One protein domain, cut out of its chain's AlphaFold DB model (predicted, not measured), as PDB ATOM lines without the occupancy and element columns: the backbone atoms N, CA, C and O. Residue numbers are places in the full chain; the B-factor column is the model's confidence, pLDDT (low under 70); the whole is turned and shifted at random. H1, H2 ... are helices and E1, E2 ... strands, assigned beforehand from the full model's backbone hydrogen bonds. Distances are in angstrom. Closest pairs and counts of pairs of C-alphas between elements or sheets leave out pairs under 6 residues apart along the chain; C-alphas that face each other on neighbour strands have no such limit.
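What this domain is: This is residues 72 to 129 of the 463 residues of the protein "DRMBL domain-containing protein" of Oryza meyeriana var. granulata (UniProt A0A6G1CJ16). A small parallel ribbon of two short strands, E1 and E2, sits in the middle of an elongated, loosely built model, with the helix H1 towards one end of the longest axis and the short helix H2 and a long loop towards the other. Residues 119 to 120 of that loop, residues 103 to 125, fold back to pair with E2, while residues 106 to 111 stick out. The printed part has 58 residues with two named helices and two named strands, in the order H1, E1, H2, E2 along the chain. The class is mixed, helices and strands, with 25 residues in named elements, under half of the printed part. The whole is loose, with a radius of gyration of the C-alphas of 13.3 A, and spans 40 by 23 by 17 A.

How they stand to each other: The sheet pairs E1, residues 93 to 95, with E2, residues 126 to 128, as parallel neighbours, with an angle of 29 degrees between their directions. The C-alphas of Thr 93 and Trp 126 face each other at 4.6 A, and those of Ala 95 and Ile 128 at 4.9 A. N 94 and O 126 are within hydrogen-bond range at 2.8 A, as are N 128 and O 94 at 2.9 A. Residues 119 to 120 pair with residues 126 to 127 of E2, antiparallel. H2, residues 97 to 102, lies between E1 and E2 along the chain. The three form a strand-helix-strand unit, two parallel neighbour strands with a helix between them in the chain, and its crossover is right-handed. The closest C-alphas of H2 and E2 are those of Trp 99 and His 127, 7.0 A apart. H1, residues 72 to 84, is apart from both H2 and E2. In H1 and H2 every O i to N i+4 pair is within hydrogen-bond range.

Where its parts are: E1 is 6.7 A long from first to last C-alpha and begins with C-alpha 93 at (-95.464, 12.712, 94.790). E2 is 6.3 A long and ends with C-alpha 128 at (-96.602, 16.457, 89.158). H2 measures 9.0 A. H1, the longest helix with 13 residues, measures 18.3 A and begins with C-alpha 72 at (-104.567, 10.797, 100.687).

The domain as a whole: The two C-alphas farthest apart are those of Lys 85 and Thr 110, at 40.1 A. The printed part runs from residue 72 to 129 and has no cut. The link from E1 to H2 is tight, with 1 residue, and that from H1 to E1 is short, with 8. The link from H2 to E2 is long, with 23 residues. The mean pLDDT of the printed part is 85.8, and residues 108 to 113 are under 70.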
ATOM      1  N   SER A  72    -104.407   9.617  99.824       90.12
ATOM      2  CA  SER A  72    -104.567  10.797 100.687       90.12
ATOM      3  C   SER A  72    -104.473  10.462 102.179       90.12
ATOM      4  O   SER A  72    -103.772  11.131 102.937       90.12
ATOM      5  N   GLU A  73    -105.142   9.389 102.600       93.81
ATOM      6  CA  GLU A  73    -105.131   8.925 103.991       93.81
ATOM      7  C   GLU A  73    -103.734   8.434 104.377       93.81
ATOM      8  O   GLU A  73    -103.158   8.905 105.355       93.81
ATOM      9  N   ARG A  74    -103.132   7.584 103.534       92.69
ATOM     10  CA  ARG A  74    -101.762   7.085 103.720       92.69
ATOM     11  C   ARG A  74    -100.745   8.217 103.773       92.69
ATOM     12  O   ARG A  74     -99.827   8.175 104.585       92.69
ATOM     13  N   ALA A  75    -100.901   9.233 102.928       93.56
ATOM     14  CA  ALA A  75    -100.021  10.391 102.927       93.56
ATOM     15  C   ALA A  75    -100.097  11.149 104.253       93.56
ATOM     16  O   ALA A  75     -99.068  11.444 104.860       93.56
ATOM     17  N   THR A  76    -101.315  11.380 104.739       95.06
ATOM     18  CA  THR A  76    -101.555  12.037 106.026       95.06
ATOM     19  C   THR A  76    -100.945  11.236 107.180       95.06
ATOM     20  O   THR A  76    -100.240  11.803 108.016       95.06
ATOM     21  N   GLU A  77    -101.142   9.915 107.196       94.69
ATOM     22  CA  GLU A  77    -100.564   9.006 108.194       94.69
ATOM     23  C   GLU A  77     -99.031   9.001 108.159       94.69
ATOM     24  O   GLU A  77     -98.395   9.104 109.207       94.69
ATOM     25  N   MET A  78     -98.415   8.931 106.975       92.69
ATOM     26  CA  MET A  78     -96.957   8.954 106.818       92.69
ATOM     27  C   MET A  78     -96.348  10.263 107.326       92.69
ATOM     28  O   MET A  78     -95.337  10.243 108.031       92.69
ATOM     29  N   LEU A  79     -96.972  11.398 107.002       94.75
ATOM     30  CA  LEU A  79     -96.537  12.711 107.479       94.75
ATOM     31  C   LEU A  79     -96.711  12.833 108.999       94.75
ATOM     32  O   LEU A  79     -95.801  13.296 109.687       94.75
ATOM     33  N   ALA A  80     -97.839  12.373 109.547       96.12
ATOM     34  CA  ALA A  80     -98.082  12.365 110.989       96.12
ATOM     35  C   ALA A  80     -97.086  11.463 111.738       96.12
ATOM     36  O   ALA A  80     -96.536  11.869 112.762       96.12
ATOM     37  N   LEU A  81     -96.795  10.275 111.202       95.94
ATOM     38  CA  LEU A  81     -95.826   9.335 111.761       95.94
ATOM     39  C   LEU A  81     -94.409   9.920 111.768       95.94
ATOM     40  O   LEU A  81     -93.702   9.777 112.766       95.94
ATOM     41  N   ALA A  82     -93.996  10.585 110.684       94.75
ATOM     42  CA  ALA A  82     -92.694  11.243 110.603       94.75
ATOM     43  C   ALA A  82     -92.562  12.349 111.661       94.75
ATOM     44  O   ALA A  82     -91.586  12.362 112.411       94.75
ATOM     45  N   ARG A  83     -93.590  13.199 111.807       96.38
ATOM     46  CA  ARG A  83     -93.648  14.242 112.848       96.38
ATOM     47  C   ARG A  83     -93.578  13.657 114.255       96.38
ATOM     48  O   ARG A  83     -92.775  14.112 115.063       96.38
ATOM     49  N   ALA A  84     -94.370  12.619 114.535       97.62
ATOM     50  CA  ALA A  84     -94.391  11.954 115.837       97.62
ATOM     51  C   ALA A  84     -93.029  11.341 116.199       97.62
ATOM     52  O   ALA A  84     -92.615  11.383 117.354       97.62
ATOM     53  N   LYS A  85     -92.311  10.807 115.204       96.62
ATOM     54  CA  LYS A  85     -90.964  10.242 115.366       96.62
ATOM     55  C   LYS A  85     -89.839  11.279 115.292       96.62
ATOM     56  O   LYS A  85     -88.680  10.885 115.375       96.62
ATOM     57  N   GLN A  86     -90.156  12.564 115.107       95.81
ATOM     58  CA  GLN A  86     -89.178  13.635 114.868       95.81
ATOM     59  C   GLN A  86     -88.219  13.314 113.705       95.81
ATOM     60  O   GLN A  86     -87.033  13.640 113.732       95.81
ATOM     61  N   GLN A  87     -88.738  12.641 112.680       92.25
ATOM     62  CA  GLN A  87     -88.013  12.311 111.460       92.25
ATOM     63  C   GLN A  87     -88.337  13.324 110.355       92.25
ATOM     64  O   GLN A  87     -89.408  13.936 110.379       92.25
ATOM     65  N   PRO A  88     -87.446  13.494 109.362       91.56
ATOM     66  CA  PRO A  88     -87.750  14.293 108.182       91.56
ATOM     67  C   PRO A  88     -89.037  13.813 107.503       91.56
ATOM     68  O   PRO A  88     -89.220  12.613 107.285       91.56
ATOM     69  N   GLU A  89     -89.922  14.749 107.157       92.81
ATOM     70  CA  GLU A  89     -91.164  14.417 106.461       92.81
ATOM     71  C   GLU A  89     -90.870  13.854 105.061       92.81
ATOM     72  O   GLU A  89     -90.088  14.451 104.310       92.81
ATOM     73  N   PRO A  90     -91.487  12.722 104.679       91.44
ATOM     74  CA  PRO A  90     -91.328  12.188 103.337       91.44
ATOM     75  C   PRO A  90     -91.981  13.111 102.303       91.44
ATOM     76  O   PRO A  90     -93.082  13.625 102.501       91.44
ATOM     77  N   LEU A  91     -91.320  13.269 101.155       93.00
ATOM     78  CA  LEU A  91     -91.906  13.934  99.996       93.00
ATOM     79  C   LEU A  91     -92.782  12.940  99.228       93.00
ATOM     80  O   LEU A  91     -92.275  12.005  98.608       93.00
ATOM     81  N   ILE A  92     -94.091  13.163  99.241       92.69
ATOM     82  CA  ILE A  92     -95.059  12.290  98.575       92.69
ATOM     83  C   ILE A  92     -95.433  12.920  97.244       92.69
ATOM     84  O   ILE A  92     -95.928  14.043  97.219       92.69
ATOM     85  N   THR A  93     -95.195  12.208  96.142       90.75
ATOM     86  CA  THR A  93     -95.464  12.712  94.790       90.75
ATOM     87  C   THR A  93     -96.448  11.816  94.047       90.75
ATOM     88  O   THR A  93     -96.413  10.592  94.174       90.75
ATOM     89  N   ARG A  94     -97.334  12.430  93.259       89.50
ATOM     90  CA  ARG A  94     -98.292  11.762  92.379       89.50
ATOM     91  C   ARG A  94     -98.158  12.318  90.968       89.50
ATOM     92  O   ARG A  94     -98.497  13.468  90.702       89.50
ATOM     93  N   ALA A  95     -97.734  11.464  90.047       88.56
ATOM     94  CA  ALA A  95     -97.840  11.726  88.619       88.56
ATOM     95  C   ALA A  95     -99.329  11.789  88.220       88.56
ATOM     96  O   ALA A  95    -100.057  10.809  88.394       88.56
ATOM     97  N   SER A  96     -99.807  12.940  87.741       82.56
ATOM     98  CA  SER A  96    -101.219  13.120  87.383       82.56
ATOM     99  C   SER A  96    -101.413  14.253  86.382       82.56
ATOM    100  O   SER A  96    -101.161  15.409  86.696       82.56
ATOM    101  N   SER A  97    -101.921  13.946  85.189       81.88
ATOM    102  CA  SER A  97    -102.438  14.950  84.248       81.88
ATOM    103  C   SER A  97    -103.872  15.372  84.585       81.88
ATOM    104  O   SER A  97    -104.250  16.525  84.388       81.88
ATOM    105  N   GLN A  98    -104.665  14.454  85.142       80.50
ATOM    106  CA  GLN A  98    -106.060  14.699  85.514       80.50
ATOM    107  C   GLN A  98    -106.188  15.758  86.607       80.50
ATOM    108  O   GLN A  98    -107.116  16.559  86.559       80.50
ATOM    109  N   TRP A  99    -105.241  15.799  87.548       81.62
ATOM    110  CA  TRP A  99    -105.225  16.825  88.590       81.62
ATOM    111  C   TRP A  99    -105.229  18.228  87.981       81.62
ATOM    112  O   TRP A  99    -106.088  19.031  88.303       81.62
ATOM    113  N   TYR A 100    -104.349  18.487  87.013       80.81
ATOM    114  CA  TYR A 100    -104.259  19.785  86.339       80.81
ATOM    115  C   TYR A 100    -105.458  20.074  85.425       80.81
ATOM    116  O   TYR A 100    -105.790  21.235  85.195       80.81
ATOM    117  N   ALA A 101    -106.114  19.037  84.895       78.94
ATOM    118  CA  ALA A 101    -107.295  19.197  84.049       78.94
ATOM    119  C   ALA A 101    -108.538  19.624  84.848       78.94
ATOM    120  O   ALA A 101    -109.299  20.469  84.375       78.94
ATOM    121  N   TYR A 102    -108.717  19.048  86.041       79.06
ATOM    122  CA  TYR A 102    -109.866  19.280  86.923       79.06
ATOM    123  C   TYR A 102    -109.568  20.226  88.088       79.06
ATOM    124  O   TYR A 102    -110.443  20.443  88.919       79.06
ATOM    125  N   TYR A 103    -108.357  20.780  88.173       79.94
ATOM    126  CA  TYR A 103    -108.026  21.741  89.214       79.94
ATOM    127  C   TYR A 103    -108.886  22.994  89.055       79.94
ATOM    128  O   TYR A 103    -108.758  23.740  88.076       79.94
ATOM    129  N   GLU A 104    -109.738  23.221  90.045       78.50
ATOM    130  CA  GLU A 104    -110.490  24.454  90.199       78.50
ATOM    131  C   GLU A 104    -109.687  25.393  91.105       78.50
ATOM    132  O   GLU A 104    -109.372  25.034  92.244       78.50
ATOM    133  N   PRO A 105    -109.289  26.574  90.602       75.12
ATOM    134  CA  PRO A 105    -108.597  27.543  91.429       75.12
ATOM    135  C   PRO A 105    -109.493  28.009  92.588       75.12
ATOM    136  O   PRO A 105    -110.712  28.091  92.413       75.12
ATOM    137  N   PRO A 106    -108.914  28.399  93.737       76.69
ATOM    138  CA  PRO A 106    -109.663  29.041  94.810       76.69
ATOM    139  C   PRO A 106    -110.432  30.261  94.293       76.69
ATOM    140  O   PRO A 106    -109.922  30.999  93.435       76.69
ATOM    141  N   GLU A 107    -111.633  30.474  94.838       71.25
ATOM    142  CA  GLU A 107    -112.506  31.599  94.494       71.25
ATOM    143  C   GLU A 107    -111.717  32.920  94.510       71.25
ATOM    144  O   GLU A 107    -111.093  33.289  95.504       71.25
ATOM    145  N   GLY A 108    -111.690  33.612  93.366       67.06
ATOM    146  CA  GLY A 108    -110.931  34.855  93.173       67.06
ATOM    147  C   GLY A 108    -109.640  34.719  92.359       67.06
ATOM    148  O   GLY A 108    -109.075  35.735  91.954       67.06
ATOM    149  N   SER A 109    -109.195  33.501  92.036       69.44
ATOM    150  CA  SER A 109    -108.080  33.274  91.108       69.44
ATOM    151  C   SER A 109    -108.566  32.681  89.778       69.44
ATOM    152  O   SER A 109    -109.285  31.694  89.735       69.44
ATOM    153  N   THR A 110    -108.199  33.296  88.651       59.56
ATOM    154  CA  THR A 110    -108.568  32.815  87.299       59.56
ATOM    155  C   THR A 110    -107.451  32.026  86.624       59.56
ATOM    156  O   THR A 110    -107.598  31.547  85.497       59.56
ATOM    157  N   LYS A 111    -106.299  31.903  87.286       65.12
ATOM    158  CA  LYS A 111    -105.107  31.298  86.702       65.12
ATOM    159  C   LYS A 111    -105.095  29.808  86.995       65.12
ATOM    160  O   LYS A 111    -104.886  29.393  88.130       65.12
ATOM    161  N   LYS A 112    -105.281  29.010  85.941       68.44
ATOM    162  CA  LYS A 112    -104.936  27.590  85.984       68.44
ATOM    163  C   LYS A 112    -103.441  27.446  86.289       68.44
ATOM    164  O   LYS A 112    -102.647  28.246  85.784       68.44
ATOM    165  N   PRO A 113    -103.058  26.449  87.090       69.25
ATOM    166  CA  PRO A 113    -101.668  26.209  87.425       69.25
ATOM    167  C   PRO A 113    -100.861  25.890  86.170       69.25
ATOM    168  O   PRO A 113    -101.340  25.211  85.254       69.25
ATOM    169  N   ALA A 114     -99.627  26.386  86.126       75.00
ATOM    170  CA  ALA A 114     -98.703  26.033  85.065       75.00
ATOM    171  C   ALA A 114     -98.409  24.528  85.135       75.00
ATOM    172  O   ALA A 114     -98.082  23.999  86.195       75.00
ATOM    173  N   LEU A 115     -98.472  23.837  83.992       74.94
ATOM    174  CA  LEU A 115     -98.161  22.401  83.909       74.94
ATOM    175  C   LEU A 115     -96.710  22.081  84.316       74.94
ATOM    176  O   LEU A 115     -96.373  20.929  84.563       74.94
ATOM    177  N   THR A 116     -95.845  23.093  84.368       75.31
ATOM    178  CA  THR A 116     -94.433  22.982  84.750       75.31
ATOM    179  C   THR A 116     -94.203  23.010  86.257       75.31
ATOM    180  O   THR A 116     -93.096  22.709  86.696       75.31
ATOM    181  N   GLU A 117     -95.207  23.384  87.052       81.69
ATOM    182  CA  GLU A 117     -95.048  23.574  88.493       81.69
ATOM    183  C   GLU A 117     -95.739  22.449  89.275       81.69
ATOM    184  O   GLU A 117     -96.924  22.177  89.050       81.69
ATOM    185  N   PRO A 118     -95.022  21.767  90.191       87.44
ATOM    186  CA  PRO A 118     -95.634  20.782  91.067       87.44
ATOM    187  C   PRO A 118     -96.539  21.479  92.086       87.44
ATOM    188  O   PRO A 118     -96.177  22.508  92.656       87.44
ATOM    189  N   MET A 119     -97.706  20.897  92.348       86.44
ATOM    190  CA  MET A 119     -98.698  21.469  93.261       86.44
ATOM    191  C   MET A 119     -98.939  20.571  94.456       86.44
ATOM    192  O   MET A 119     -99.156  19.377  94.286       86.44
ATOM    193  N   ARG A 120     -98.978  21.143  95.656       90.44
ATOM    194  CA  ARG A 120     -99.300  20.397  96.872       90.44
ATOM    195  C   ARG A 120    -100.791  20.488  97.186       90.44
ATOM    196  O   ARG A 120    -101.338  21.588  97.182       90.44
ATOM    197  N   ASP A 121    -101.426  19.355  97.464       89.69
ATOM    198  CA  ASP A 121    -102.809  19.307  97.944       89.69
ATOM    199  C   ASP A 121    -102.918  19.413  99.477       89.69
ATOM    200  O   ASP A 121    -101.917  19.488 100.198       89.69
ATOM    201  N   GLU A 122    -104.155  19.427  99.977       91.56
ATOM    202  CA  GLU A 122    -104.478  19.518 101.408       91.56
ATOM    203  C   GLU A 122    -103.992  18.313 102.233       91.56
ATOM    204  O   GLU A 122    -103.735  18.443 103.428       91.56
ATOM    205  N   PHE A 123    -103.785  17.161 101.590       92.81
ATOM    206  CA  PHE A 123    -103.280  15.934 102.213       92.81
ATOM    207  C   PHE A 123    -101.747  15.869 102.215       92.81
ATOM    208  O   PHE A 123    -101.147  14.921 102.724       92.81
ATOM    209  N   GLY A 124    -101.093  16.885 101.648       92.06
ATOM    210  CA  GLY A 124     -99.648  16.990 101.565       92.06
ATOM    211  C   GLY A 124     -99.020  16.233 100.394       92.06
ATOM    212  O   GLY A 124     -97.793  16.107 100.375       92.06
ATOM    213  N   VAL A 125     -99.817  15.773  99.424       92.62
ATOM    214  CA  VAL A 125     -99.352  15.103  98.204       92.62
ATOM    215  C   VAL A 125     -99.006  16.139  97.142       92.62
ATOM    216  O   VAL A 125     -99.782  17.044  96.843       92.62
ATOM    217  N   TRP A 126     -97.834  15.987  96.535       92.06
ATOM    218  CA  TRP A 126     -97.377  16.806  95.421       92.06
ATOM    219  C   TRP A 126     -97.801  16.196  94.090       92.06
ATOM    220  O   TRP A 126     -97.284  15.160  93.673       92.06
ATOM    221  N   HIS A 127     -98.718  16.846  93.393       90.12
ATOM    222  CA  HIS A 127     -99.111  16.501  92.037       90.12
ATOM    223  C   HIS A 127     -98.075  17.039  91.060       90.12
ATOM    224  O   HIS A 127     -97.721  18.216  91.098       90.12
ATOM    225  N   ILE A 128     -97.577  16.154  90.204       89.56
ATOM    226  CA  ILE A 128     -96.602  16.457  89.158       89.56
ATOM    227  C   ILE A 128     -97.270  16.138  87.829       89.56
ATOM    228  O   ILE A 128     -97.765  15.022  87.635       89.56
ATOM    229  N   CYS A 129     -97.298  17.110  86.918       85.62
ATOM    230  CA  CYS A 129     -97.913  16.910  85.615       85.62
ATOM    231  C   CYS A 129     -97.159  15.820  84.850       85.62
ATOM    232  O   CYS A 129     -95.996  15.969  84.482       85.62
TER     233      CYS A 129